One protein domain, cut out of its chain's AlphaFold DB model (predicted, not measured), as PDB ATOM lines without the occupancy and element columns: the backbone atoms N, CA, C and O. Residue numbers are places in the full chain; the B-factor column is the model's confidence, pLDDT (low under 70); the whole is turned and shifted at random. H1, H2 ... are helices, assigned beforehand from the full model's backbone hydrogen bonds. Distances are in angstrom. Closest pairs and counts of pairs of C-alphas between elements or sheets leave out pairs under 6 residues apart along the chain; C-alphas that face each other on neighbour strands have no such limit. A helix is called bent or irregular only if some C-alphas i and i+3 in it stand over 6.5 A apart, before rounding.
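Overview. This is residues 131 to 217 of the 217 residues of the protein "HTH tetR-type domain-containing protein" of Acidobacteria bacterium (UniProt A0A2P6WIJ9). Three helices, H1, H2 and H4, make a loose up-and-down bundle, each running against the one before it, and H3 crosses one end of it, packed on the first residues of H1. H2 and H4 meet near the other end, where a tail sticks out with residues 212 to 217. The printed part has 87 residues with four named helices in the order H1, H2, H3, H4 and no named strand, and its class is all helix. It is only just compact, close to loose, with a radius of gyration of the C-alphas of 14.2 A and spans of 38 by 30 by 20 A.

Arrangement. H1, residues 131 to 143, and H2, residues 152 to 169, form a helical hairpin: they touch at Leu 143 and Arg 159, closest C-alphas 5.8 A apart, at a steep tilt of 43 degrees, opposite ways. H3, residues 171 to 183, touches residues 131 to 136 of H1 alone, closest C-alphas Cys 132 and Ala 177 at 4.7 A, at a steep tilt of 56 degrees. H4, residues 189 to 207, touches H1 with residues 189 to 194 alone, closest C-alphas Glu 133 and Ser 190 at 6.2 A, the same way at a shallow tilt of 28 degrees. H2 and H4 touch with residues 152 to 156 and 201 to 205 alone, closest C-alphas Ile 152 and Cys 205 at 6.1 A, opposite ways at a shallow tilt of 32 degrees, only just short of steep. H3 is close to but not clearly touching H2 and H4, about perpendicular to them at 83 and 82 degrees. Each O i to N i+4 pair is within hydrogen-bond range in H2 and H4, against 8 of 9 in H1 and 6 of 9 in H3.

Along the chain. H1 begins at C-alpha 131, (-7.120, 36.662, 97.516). H2 is 25.7 A long and H4 27.2 A, ending at C-alpha 207, (13.968, 22.454, 72.171). H3 is only just irregular: C-alphas 177 and 180 are 6.7 A apart.

Size, cuts and confidence. The C-alphas of Asp 149 and Ala 184, the two farthest apart, are 40.8 A from each other. The printed part has no cut and no long link. Residues 144 to 146 and 209 to 217 are under 70 in pLDDT.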
ATOM      1  N   ILE A 131      -6.324  37.865  97.809       93.81
ATOM      2  CA  ILE A 131      -7.120  36.662  97.516       93.81
ATOM      3  C   ILE A 131      -6.605  35.956  96.253       93.81
ATOM      4  O   ILE A 131      -6.527  34.720  96.208       93.81
ATOM      5  N   CYS A 132      -6.258  36.720  95.214       92.12
ATOM      6  CA  CYS A 132      -5.677  36.183  93.987       92.12
ATOM      7  C   CYS A 132      -4.320  35.526  94.262       92.12
ATOM      8  O   CYS A 132      -4.116  34.382  93.861       92.12
ATOM      9  N   GLU A 133      -3.428  36.206  94.981       91.31
ATOM     10  CA  GLU A 133      -2.105  35.707  95.368       91.31
ATOM     11  C   GLU A 133      -2.201  34.414  96.188       91.31
ATOM     12  O   GLU A 133      -1.529  33.428  95.882       91.31
ATOM     13  N   GLU A 134      -3.114  34.344  97.159       89.56
ATOM     14  CA  GLU A 134      -3.354  33.117  97.927       89.56
ATOM     15  C   GLU A 134      -3.847  31.965  97.034       89.56
ATOM     16  O   GLU A 134      -3.424  30.814  97.178       89.56
ATOM     17  N   SER A 135      -4.713  32.274  96.065       88.69
ATOM     18  CA  SER A 135      -5.226  31.293  95.105       88.69
ATOM     19  C   SER A 135      -4.120  30.762  94.192       88.69
ATOM     20  O   SER A 135      -4.054  29.555  93.950       88.69
ATOM     21  N   PHE A 136      -3.208  31.631  93.749       87.19
ATOM     22  CA  PHE A 136      -2.013  31.228  93.015       87.19
ATOM     23  C   PHE A 136      -1.077  30.379  93.866       87.19
ATOM     24  O   PHE A 136      -0.670  29.312  93.419       87.19
ATOM     25  N   ALA A 137      -0.781  30.782  95.101       86.75
ATOM     26  CA  ALA A 137       0.067  30.007  96.002       86.75
ATOM     27  C   ALA A 137      -0.506  28.600  96.254       86.75
ATOM     28  O   ALA A 137       0.224  27.607  96.276       86.75
ATOM     29  N   HIS A 138      -1.830  28.483  96.404       84.44
ATOM     30  CA  HIS A 138      -2.503  27.193  96.539       84.44
ATOM     31  C   HIS A 138      -2.369  26.325  95.277       84.44
ATOM     32  O   HIS A 138      -2.118  25.124  95.379       84.44
ATOM     33  N   MET A 139      -2.448  26.922  94.090       83.06
ATOM     34  CA  MET A 139      -2.252  26.218  92.825       83.06
ATOM     35  C   MET A 139      -0.787  25.811  92.589       83.06
ATOM     36  O   MET A 139      -0.521  24.656  92.259       83.06
ATOM     37  N   ILE A 140       0.168  26.724  92.792       83.38
ATOM     38  CA  ILE A 140       1.609  26.501  92.580       83.38
ATOM     39  C   ILE A 140       2.096  25.313  93.413       83.38
ATOM     40  O   ILE A 140       2.719  24.406  92.865       83.38
ATOM     41  N   ARG A 141       1.709  25.239  94.696       82.81
ATOM     42  CA  ARG A 141       2.051  24.106  95.578       82.81
ATOM     43  C   ARG A 141       1.613  22.745  95.033       82.81
ATOM     44  O   ARG A 141       2.243  21.735  95.333       82.81
ATOM     45  N   ASN A 142       0.537  22.695  94.249       75.00
ATOM     46  CA  ASN A 142       0.084  21.459  93.618       75.00
ATOM     47  C   ASN A 142       0.862  21.146  92.329       75.00
ATOM     48  O   ASN A 142       1.108  19.974  92.045       75.00
ATOM     49  N   LEU A 143       1.264  22.170  91.568       74.62
ATOM     50  CA  LEU A 143       1.936  22.038  90.267       74.62
ATOM     51  C   LEU A 143       3.445  21.796  90.352       74.62
ATOM     52  O   LEU A 143       4.008  21.183  89.449       74.62
ATOM     53  N   GLU A 144       4.105  22.264  91.411       69.31
ATOM     54  CA  GLU A 144       5.564  22.175  91.563       69.31
ATOM     55  C   GLU A 144       6.082  20.780  91.922       69.31
ATOM     56  O   GLU A 144       7.282  20.618  92.127       69.31
ATOM     57  N   ARG A 145       5.223  19.754  91.971       68.50
ATOM     58  CA  ARG A 145       5.680  18.384  92.228       68.50
ATOM     59  C   ARG A 145       6.656  17.954  91.122       68.50
ATOM     60  O   ARG A 145       6.251  17.873  89.957       68.50
ATOM     61  N   PRO A 146       7.938  17.717  91.452       66.81
ATOM     62  CA  PRO A 146       8.918  17.335  90.456       66.81
ATOM     63  C   PRO A 146       8.632  15.902  90.000       66.81
ATOM     64  O   PRO A 146       8.311  15.026  90.801       66.81
ATOM     65  N   HIS A 147       8.753  15.673  88.695       75.19
ATOM     66  CA  HIS A 147       8.640  14.354  88.077       75.19
ATOM     67  C   HIS A 147       9.936  14.039  87.311       75.19
ATOM     68  O   HIS A 147       9.884  13.856  86.096       75.19
ATOM     69  N   PRO A 148      11.106  14.046  87.983       76.88
ATOM     70  CA  PRO A 148      12.409  14.011  87.315       76.88
ATOM     71  C   PRO A 148      12.626  12.721  86.513       76.88
ATOM     72  O   PRO A 148      13.321  12.743  85.504       76.88
ATOM     73  N   ASP A 149      11.971  11.633  86.917       84.31
ATOM     74  CA  ASP A 149      12.094  10.317  86.283       84.31
ATOM     75  C   ASP A 149      11.267  10.185  84.994       84.31
ATOM     76  O   ASP A 149      11.416   9.220  84.244       84.31
ATOM     77  N   LEU A 150      10.368  11.137  84.719       82.06
ATOM     78  CA  LEU A 150       9.548  11.123  83.515       82.06
ATOM     79  C   LEU A 150      10.232  11.887  82.373       82.06
ATOM     80  O   LEU A 150      10.831  12.942  82.600       82.06
ATOM     81  N   PRO A 151      10.065  11.449  81.112       86.56
ATOM     82  CA  PRO A 151      10.410  12.272  79.960       86.56
ATOM     83  C   PRO A 151       9.712  13.637  80.024       86.56
ATOM     84  O   PRO A 151       8.550  13.724  80.416       86.56
ATOM     85  N   ILE A 152      10.389  14.698  79.576       83.31
ATOM     86  CA  ILE A 152       9.923  16.092  79.704       83.31
ATOM     87  C   ILE A 152       8.477  16.336  79.210       83.31
ATOM     88  O   ILE A 152       7.710  17.060  79.838       83.31
ATOM     89  N   VAL A 153       8.045  15.656  78.141       83.44
ATOM     90  CA  VAL A 153       6.664  15.754  77.629       83.44
ATOM     91  C   VAL A 153       5.655  15.093  78.570       83.44
ATOM     92  O   VAL A 153       4.560  15.617  78.767       83.44
ATOM     93  N   GLU A 154       6.010  13.968  79.189       85.31
ATOM     94  CA  GLU A 154       5.153  13.329  80.192       85.31
ATOM     95  C   GLU A 154       5.094  14.152  81.479       85.31
ATOM     96  O   GLU A 154       4.036  14.241  82.100       85.31
ATOM     97  N   GLN A 155       6.179  14.848  81.833       86.50
ATOM     98  CA  GLN A 155       6.150  15.845  82.901       86.50
ATOM     99  C   GLN A 155       5.162  16.980  82.581       86.50
ATOM    100  O   GLN A 155       4.384  17.376  83.453       86.50
ATOM    101  N   LEU A 156       5.125  17.469  81.334       85.12
ATOM    102  CA  LEU A 156       4.136  18.463  80.896       85.12
ATOM    103  C   LEU A 156       2.707  17.942  81.021       85.12
ATOM    104  O   LEU A 156       1.856  18.631  81.585       85.12
ATOM    105  N   ARG A 157       2.439  16.724  80.538       85.06
ATOM    106  CA  ARG A 157       1.107  16.109  80.647       85.06
ATOM    107  C   ARG A 157       0.692  15.923  82.103       85.06
ATOM    108  O   ARG A 157      -0.443  16.251  82.448       85.06
ATOM    109  N   ALA A 158       1.600  15.465  82.966       85.81
ATOM    110  CA  ALA A 158       1.345  15.302  84.393       85.81
ATOM    111  C   ALA A 158       0.983  16.640  85.057       85.81
ATOM    112  O   ALA A 158      -0.048  16.733  85.729       85.81
ATOM    113  N   ARG A 159       1.765  17.697  84.802       86.44
ATOM    114  CA  ARG A 159       1.491  19.054  85.305       86.44
ATOM    115  C   ARG A 159       0.161  19.600  84.792       86.44
ATOM    116  O   ARG A 159      -0.626  20.114  85.584       86.44
ATOM    117  N   MET A 160      -0.135  19.436  83.502       86.75
ATOM    118  CA  MET A 160      -1.399  19.889  82.914       86.75
ATOM    119  C   MET A 160      -2.601  19.141  83.504       86.75
ATOM    120  O   MET A 160      -3.620  19.749  83.821       86.75
ATOM    121  N   ALA A 161      -2.475  17.833  83.737       87.56
ATOM    122  CA  ALA A 161      -3.514  17.049  84.393       87.56
ATOM    123  C   ALA A 161      -3.750  17.504  85.844       87.56
ATOM    124  O   ALA A 161      -4.894  17.550  86.293       87.56
ATOM    125  N   ILE A 162      -2.694  17.862  86.585       87.25
ATOM    126  CA  ILE A 162      -2.823  18.444  87.930       87.25
ATOM    127  C   ILE A 162      -3.532  19.800  87.862       87.25
ATOM    128  O   ILE A 162      -4.460  20.023  88.635       87.25
ATOM    129  N   PHE A 163      -3.152  20.667  86.921       85.38
ATOM    130  CA  PHE A 163      -3.792  21.967  86.723       85.38
ATOM    131  C   PHE A 163      -5.289  21.833  86.424       85.38
ATOM    132  O   PHE A 163      -6.110  22.445  87.099       85.38
ATOM    133  N   ILE A 164      -5.665  20.971  85.474       88.00
ATOM    134  CA  ILE A 164      -7.071  20.740  85.114       88.00
ATOM    135  C   ILE A 164      -7.858  20.205  86.317       88.00
ATOM    136  O   ILE A 164      -8.948  20.698  86.607       88.00
ATOM    137  N   ARG A 165      -7.301  19.234  87.056       87.00
ATOM    138  CA  ARG A 165      -7.927  18.711  88.281       87.00
ATOM    139  C   ARG A 165      -8.105  19.796  89.337       87.00
ATOM    140  O   ARG A 165      -9.155  19.854  89.967       87.00
ATOM    141  N   PHE A 166      -7.114  20.666  89.503       86.25
ATOM    142  CA  PHE A 166      -7.188  21.797  90.416       86.25
ATOM    143  C   PHE A 166      -8.306  22.768  90.022       86.25
ATOM    144  O   PHE A 166      -9.137  23.108  90.857       86.25
ATOM    145  N   CYS A 167      -8.381  23.164  88.748       86.44
ATOM    146  CA  CYS A 167      -9.442  24.035  88.242       86.44
ATOM    147  C   CYS A 167     -10.837  23.426  88.443       86.44
ATOM    148  O   CYS A 167     -11.767  24.144  88.801       86.44
ATOM    149  N   ALA A 168     -10.975  22.112  88.243       86.19
ATOM    150  CA  ALA A 168     -12.234  21.402  88.448       86.19
ATOM    151  C   ALA A 168     -12.628  21.310  89.934       86.19
ATOM    152  O   ALA A 168     -13.800  21.466  90.264       86.19
ATOM    153  N   ALA A 169     -11.661  21.088  90.829       86.81
ATOM    154  CA  ALA A 169     -11.896  21.014  92.272       86.81
ATOM    155  C   ALA A 169     -12.108  22.395  92.922       86.81
ATOM    156  O   ALA A 169     -12.814  22.509  93.922       86.81
ATOM    157  N   HIS A 170     -11.515  23.447  92.350       84.56
ATOM    158  CA  HIS A 170     -11.468  24.793  92.923       84.56
ATOM    159  C   HIS A 170     -11.873  25.883  91.906       84.56
ATOM    160  O   HIS A 170     -11.101  26.817  91.653       84.56
ATOM    161  N   PRO A 171     -13.092  25.831  91.333       85.94
ATOM    162  CA  PRO A 171     -13.512  26.740  90.263       85.94
ATOM    163  C   PRO A 171     -13.490  28.215  90.687       85.94
ATOM    164  O   PRO A 171     -13.122  29.078  89.892       85.94
ATOM    165  N   SER A 172     -13.807  28.514  91.951       85.12
ATOM    166  CA  SER A 172     -13.759  29.874  92.504       85.12
ATOM    167  C   SER A 172     -12.345  30.456  92.528       85.12
ATOM    168  O   SER A 172     -12.159  31.626  92.206       85.12
ATOM    169  N   HIS A 173     -11.334  29.642  92.858       84.00
ATOM    170  CA  HIS A 173      -9.935  30.080  92.856       84.00
ATOM    171  C   HIS A 173      -9.482  30.431  91.442       84.00
ATOM    172  O   HIS A 173      -8.895  31.489  91.226       84.00
ATOM    173  N   TYR A 174      -9.802  29.569  90.472       82.88
ATOM    174  CA  TYR A 174      -9.490  29.824  89.071       82.88
ATOM    175  C   TYR A 174     -10.210  31.074  88.552       82.88
ATOM    176  O   TYR A 174      -9.577  31.950  87.964       82.88
ATOM    177  N   ARG A 175     -11.517  31.194  88.816       84.62
ATOM    178  CA  ARG A 175     -12.322  32.340  88.385       84.62
ATOM    179  C   ARG A 175     -11.743  33.662  88.887       84.62
ATOM    180  O   ARG A 175     -11.480  34.538  88.070       84.62
ATOM    181  N   LEU A 176     -11.488  33.785  90.189       86.88
ATOM    182  CA  LEU A 176     -10.966  35.025  90.770       86.88
ATOM    183  C   LEU A 176      -9.563  35.362  90.244       86.88
ATOM    184  O   LEU A 176      -9.305  36.489  89.830       86.88
ATOM    185  N   ALA A 177      -8.660  34.379  90.228       84.25
ATOM    186  CA  ALA A 177      -7.249  34.587  89.905       84.25
ATOM    187  C   ALA A 177      -6.971  34.793  88.401       84.25
ATOM    188  O   ALA A 177      -6.045  35.524  88.038       84.25
ATOM    189  N   TYR A 178      -7.754  34.167  87.514       77.50
ATOM    190  CA  TYR A 178      -7.498  34.172  86.068       77.50
ATOM    191  C   TYR A 178      -8.527  34.940  85.242       77.50
ATOM    192  O   TYR A 178      -8.142  35.577  84.255       77.50
ATOM    193  N   LEU A 179      -9.805  34.897  85.614       82.06
ATOM    194  CA  LEU A 179     -10.867  35.545  84.845       82.06
ATOM    195  C   LEU A 179     -11.134  36.942  85.398       82.06
ATOM    196  O   LEU A 179     -10.850  37.933  84.728       82.06
ATOM    197  N   ASP A 180     -11.597  37.027  86.640       84.94
ATOM    198  CA  ASP A 180     -12.095  38.275  87.218       84.94
ATOM    199  C   ASP A 180     -10.972  39.310  87.371       84.94
ATOM    200  O   ASP A 180     -11.176  40.476  87.043       84.94
ATOM    201  N   ALA A 181      -9.759  38.888  87.753       82.81
ATOM    202  CA  ALA A 181      -8.588  39.767  87.777       82.81
ATOM    203  C   ALA A 181      -8.261  40.372  86.398       82.81
ATOM    204  O   ALA A 181      -7.967  41.563  86.309       82.81
ATOM    205  N   ALA A 182      -8.368  39.586  85.317       82.06
ATOM    206  CA  ALA A 182      -8.144  40.097  83.962       82.06
ATOM    207  C   ALA A 182      -9.230  41.097  83.552       82.06
ATOM    208  O   ALA A 182      -8.908  42.163  83.035       82.06
ATOM    209  N   PHE A 183     -10.503  40.786  83.816       81.31
ATOM    210  CA  PHE A 183     -11.611  41.698  83.521       81.31
ATOM    211  C   PHE A 183     -11.545  42.991  84.335       81.31
ATOM    212  O   PHE A 183     -11.935  44.048  83.847       81.31
ATOM    213  N   ALA A 184     -11.036  42.923  85.565       82.00
ATOM    214  CA  ALA A 184     -10.829  44.085  86.416       82.00
ATOM    215  C   ALA A 184      -9.573  44.900  86.050       82.00
ATOM    216  O   ALA A 184      -9.336  45.932  86.674       82.00
ATOM    217  N   GLY A 185      -8.764  44.456  85.078       84.75
ATOM    218  CA  GLY A 185      -7.499  45.108  84.721       84.75
ATOM    219  C   GLY A 185      -6.446  45.047  85.833       84.75
ATOM    220  O   GLY A 185      -5.549  45.884  85.881       84.75
ATOM    221  N   ILE A 186      -6.569  44.086  86.751       85.56
ATOM    222  CA  ILE A 186      -5.681  43.933  87.902       85.56
ATOM    223  C   ILE A 186      -4.531  43.005  87.510       85.56
ATOM    224  O   ILE A 186      -4.739  41.820  87.231       85.56
ATOM    225  N   ASP A 187      -3.309  43.539  87.510       86.38
ATOM    226  CA  ASP A 187      -2.107  42.727  87.337       86.38
ATOM    227  C   ASP A 187      -1.805  41.967  88.628       86.38
ATOM    228  O   ASP A 187      -1.603  42.564  89.684       86.38
ATOM    229  N   VAL A 188      -1.788  40.639  88.537       86.75
ATOM    230  CA  VAL A 188      -1.459  39.754  89.657       86.75
ATOM    231  C   VAL A 188      -0.033  39.241  89.440       86.75
ATOM    232  O   VAL A 188       0.175  38.460  88.502       86.75
ATOM    233  N   PRO A 189       0.951  39.629  90.268       87.88
ATOM    234  CA  PRO A 189       2.340  39.185  90.135       87.88
ATOM    235  C   PRO A 189       2.493  37.669  89.974       87.88
ATOM    236  O   PRO A 189       3.160  37.205  89.043       87.88
ATOM    237  N   SER A 190       1.798  36.874  90.792       86.12
ATOM    238  CA  SER A 190       1.865  35.412  90.677       86.12
ATOM    239  C   SER A 190       1.326  34.861  89.354       86.12
ATOM    240  O   SER A 190       1.797  33.821  88.884       86.12
ATOM    241  N   ARG A 191       0.391  35.555  88.692       84.69
ATOM    242  CA  ARG A 191      -0.097  35.170  87.358       84.69
ATOM    243  C   ARG A 191       1.001  35.288  86.315       84.69
ATOM    244  O   ARG A 191       1.153  34.397  85.477       84.69
ATOM    245  N   ARG A 192       1.746  36.393  86.361       81.25
ATOM    246  CA  ARG A 192       2.888  36.650  85.480       81.25
ATOM    247  C   ARG A 192       3.954  35.575  85.676       81.25
ATOM    248  O   ARG A 192       4.329  34.934  84.697       81.25
ATOM    249  N   LEU A 193       4.322  35.298  86.927       83.62
ATOM    250  CA  LEU A 193       5.312  34.276  87.265       83.62
ATOM    251  C   LEU A 193       4.881  32.870  86.819       83.62
ATOM    252  O   LEU A 193       5.670  32.136  86.226       83.62
ATOM    253  N   CYS A 194       3.620  32.486  87.047       84.06
ATOM    254  CA  CYS A 194       3.097  31.194  86.586       84.06
ATOM    255  C   CYS A 194       3.177  31.059  85.062       84.06
ATOM    256  O   CYS A 194       3.553  30.003  84.553       84.06
ATOM    257  N   ARG A 195       2.842  32.128  84.333       83.81
ATOM    258  CA  ARG A 195       2.924  32.158  82.869       83.81
ATOM    259  C   ARG A 195       4.365  32.024  82.384       83.81
ATOM    260  O   ARG A 195       4.609  31.254  81.464       83.81
ATOM    261  N   GLU A 196       5.302  32.744  82.992       85.94
ATOM    262  CA  GLU A 196       6.727  32.695  82.636       85.94
ATOM    263  C   GLU A 196       7.327  31.309  82.882       85.94
ATOM    264  O   GLU A 196       7.963  30.749  81.991       85.94
ATOM    265  N   ARG A 197       7.051  30.702  84.043       84.56
ATOM    266  CA  ARG A 197       7.539  29.353  84.371       84.56
ATOM    267  C   ARG A 197       6.940  28.286  83.461       84.56
ATOM    268  O   ARG A 197       7.648  27.376  83.043       84.56
ATOM    269  N   PHE A 198       5.651  28.398  83.133       84.69
ATOM    270  CA  PHE A 198       5.017  27.494  82.178       84.69
ATOM    271  C   PHE A 198       5.619  27.640  80.777       84.69
ATOM    272  O   PHE A 198       5.945  26.635  80.153       84.69
ATOM    273  N   ARG A 199       5.819  28.879  80.310       86.25
ATOM    274  CA  ARG A 199       6.439  29.163  79.012       86.25
ATOM    275  C   ARG A 199       7.844  28.572  78.918       86.25
ATOM    276  O   ARG A 199       8.092  27.803  78.002       86.25
ATOM    277  N   ALA A 200       8.711  28.852  79.892       85.75
ATOM    278  CA  ALA A 200      10.077  28.325  79.913       85.75
ATOM    279  C   ALA A 200      10.109  26.789  79.829       85.75
ATOM    280  O   ALA A 200      10.926  26.210  79.121       85.75
ATOM    281  N   PHE A 201       9.174  26.127  80.509       85.31
ATOM    282  CA  PHE A 201       9.065  24.673  80.491       85.31
ATOM    283  C   PHE A 201       8.549  24.113  79.151       85.31
ATOM    284  O   PHE A 201       8.987  23.054  78.701       85.31
ATOM    285  N   VAL A 202       7.625  24.814  78.488       85.56
ATOM    286  CA  VAL A 202       7.183  24.459  77.130       85.56
ATOM    287  C   VAL A 202       8.318  24.665  76.125       85.56
ATOM    288  O   VAL A 202       8.546  23.788  75.295       85.56
ATOM    289  N   ASP A 203       9.069  25.760  76.240       85.06
ATOM    290  CA  ASP A 203      10.222  26.048  75.383       85.06
ATOM    291  C   ASP A 203      11.292  24.942  75.501       85.06
ATOM    292  O   ASP A 203      11.817  24.472  74.491       85.06
ATOM    293  N   GLU A 204      11.540  24.428  76.710       83.31
ATOM    294  CA  GLU A 204      12.415  23.269  76.948       83.31
ATOM    295  C   GLU A 204      11.901  21.988  76.257       83.31
ATOM    296  O   GLU A 204      12.670  21.238  75.641       83.31
ATOM    297  N   CYS A 205      10.586  21.749  76.292       81.50
ATOM    298  CA  CYS A 205       9.973  20.619  75.594       81.50
ATOM    299  C   CYS A 205      10.128  20.707  74.065       81.50
ATOM    300  O   CYS A 205      10.377  19.685  73.410       81.50
ATOM    301  N   ILE A 206       9.962  21.911  73.503       82.06
ATOM    302  CA  ILE A 206      10.121  22.190  72.068       82.06
ATOM    303  C   ILE A 206      11.586  22.018  71.659       82.06
ATOM    304  O   ILE A 206      11.862  21.354  70.661       82.06
ATOM    305  N   ALA A 207      12.530  22.548  72.445       80.25
ATOM    306  CA  ALA A 207      13.968  22.454  72.171       80.25
ATOM    307  C   ALA A 207      14.450  20.997  72.081       80.25
ATOM    308  O   ALA A 207      15.293  20.656  71.251       80.25
ATOM    309  N   CYS A 208      13.842  20.107  72.867       75.25
ATOM    310  CA  CYS A 208      14.094  18.670  72.800       75.25
ATOM    311  C   CYS A 208      13.515  17.990  71.536       75.25
ATOM    312  O   CYS A 208      13.662  16.777  71.397       75.25
ATOM    313  N   LYS A 209      12.830  18.723  70.638       67.88
ATOM    314  CA  LYS A 209      12.069  18.225  69.468       67.88
ATOM    315  C   LYS A 209      11.027  17.151  69.809       67.88
ATOM    316  O   LYS A 209      10.634  16.357  68.960       67.88
ATOM    317  N   ARG A 210      10.581  17.105  71.068       59.78
ATOM    318  CA  ARG A 210       9.621  16.105  71.570       59.78
ATOM    319  C   ARG A 210       8.177  16.610  71.568       59.78
ATOM    320  O   ARG A 210       7.258  15.822  71.771       59.78
ATOM    321  N   LEU A 211       7.981  17.901  71.313       61.31
ATOM    322  CA  LEU A 211       6.690  18.530  71.061       61.31
ATOM    323  C   LEU A 211       6.767  19.242  69.709       61.31
ATOM    324  O   LEU A 211       7.447  20.256  69.581       61.31
ATOM    325  N   ALA A 212       6.100  18.682  68.701       55.88
ATOM    326  CA  ALA A 212       5.842  19.385  67.452       55.88
ATOM    327  C   ALA A 212       4.626  20.286  67.685       55.88
ATOM    328  O   ALA A 212       3.506  19.795  67.823       55.88
ATOM    329  N   ILE A 213       4.866  21.587  67.812       56.91
ATOM    330  CA  ILE A 213       3.810  22.591  67.695       56.91
ATOM    331  C   ILE A 213       3.786  22.958  66.219       56.91
ATOM    332  O   ILE A 213       4.808  23.388  65.688       56.91
ATOM    333  N   ASP A 214       2.661  22.707  65.560       51.50
ATOM    334  CA  ASP A 214       2.449  23.179  64.198       51.50
ATOM    335  C   ASP A 214       2.440  24.719  64.250       51.50
ATOM    336  O   ASP A 214       1.622  25.274  64.991       51.50
ATOM    337  N   PRO A 215       3.377  25.423  63.589       50.94
ATOM    338  CA  PRO A 215       3.537  26.871  63.746       50.94
ATOM    339  C   PRO A 215       2.328  27.700  63.274       50.94
ATOM    340  O   PRO A 215       2.289  28.895  63.555       50.94
ATOM    341  N   ASP A 216       1.344  27.074  62.620       46.47
ATOM    342  CA  ASP A 216       0.165  27.725  62.032       46.47
ATOM    343  C   ASP A 216      -1.134  27.620  62.874       46.47
ATOM    344  O   ASP A 216      -2.213  27.916  62.356       46.47
ATOM    345  N   THR A 217      -1.082  27.208  64.155       42.12
ATOM    346  CA  THR A 217      -2.282  27.113  65.037       42.12
ATOM    347  C   THR A 217      -2.330  28.152  66.154       42.12
ATOM    348  O   THR A 217      -1.313  28.324  66.861       42.12
TER     349      THR A 217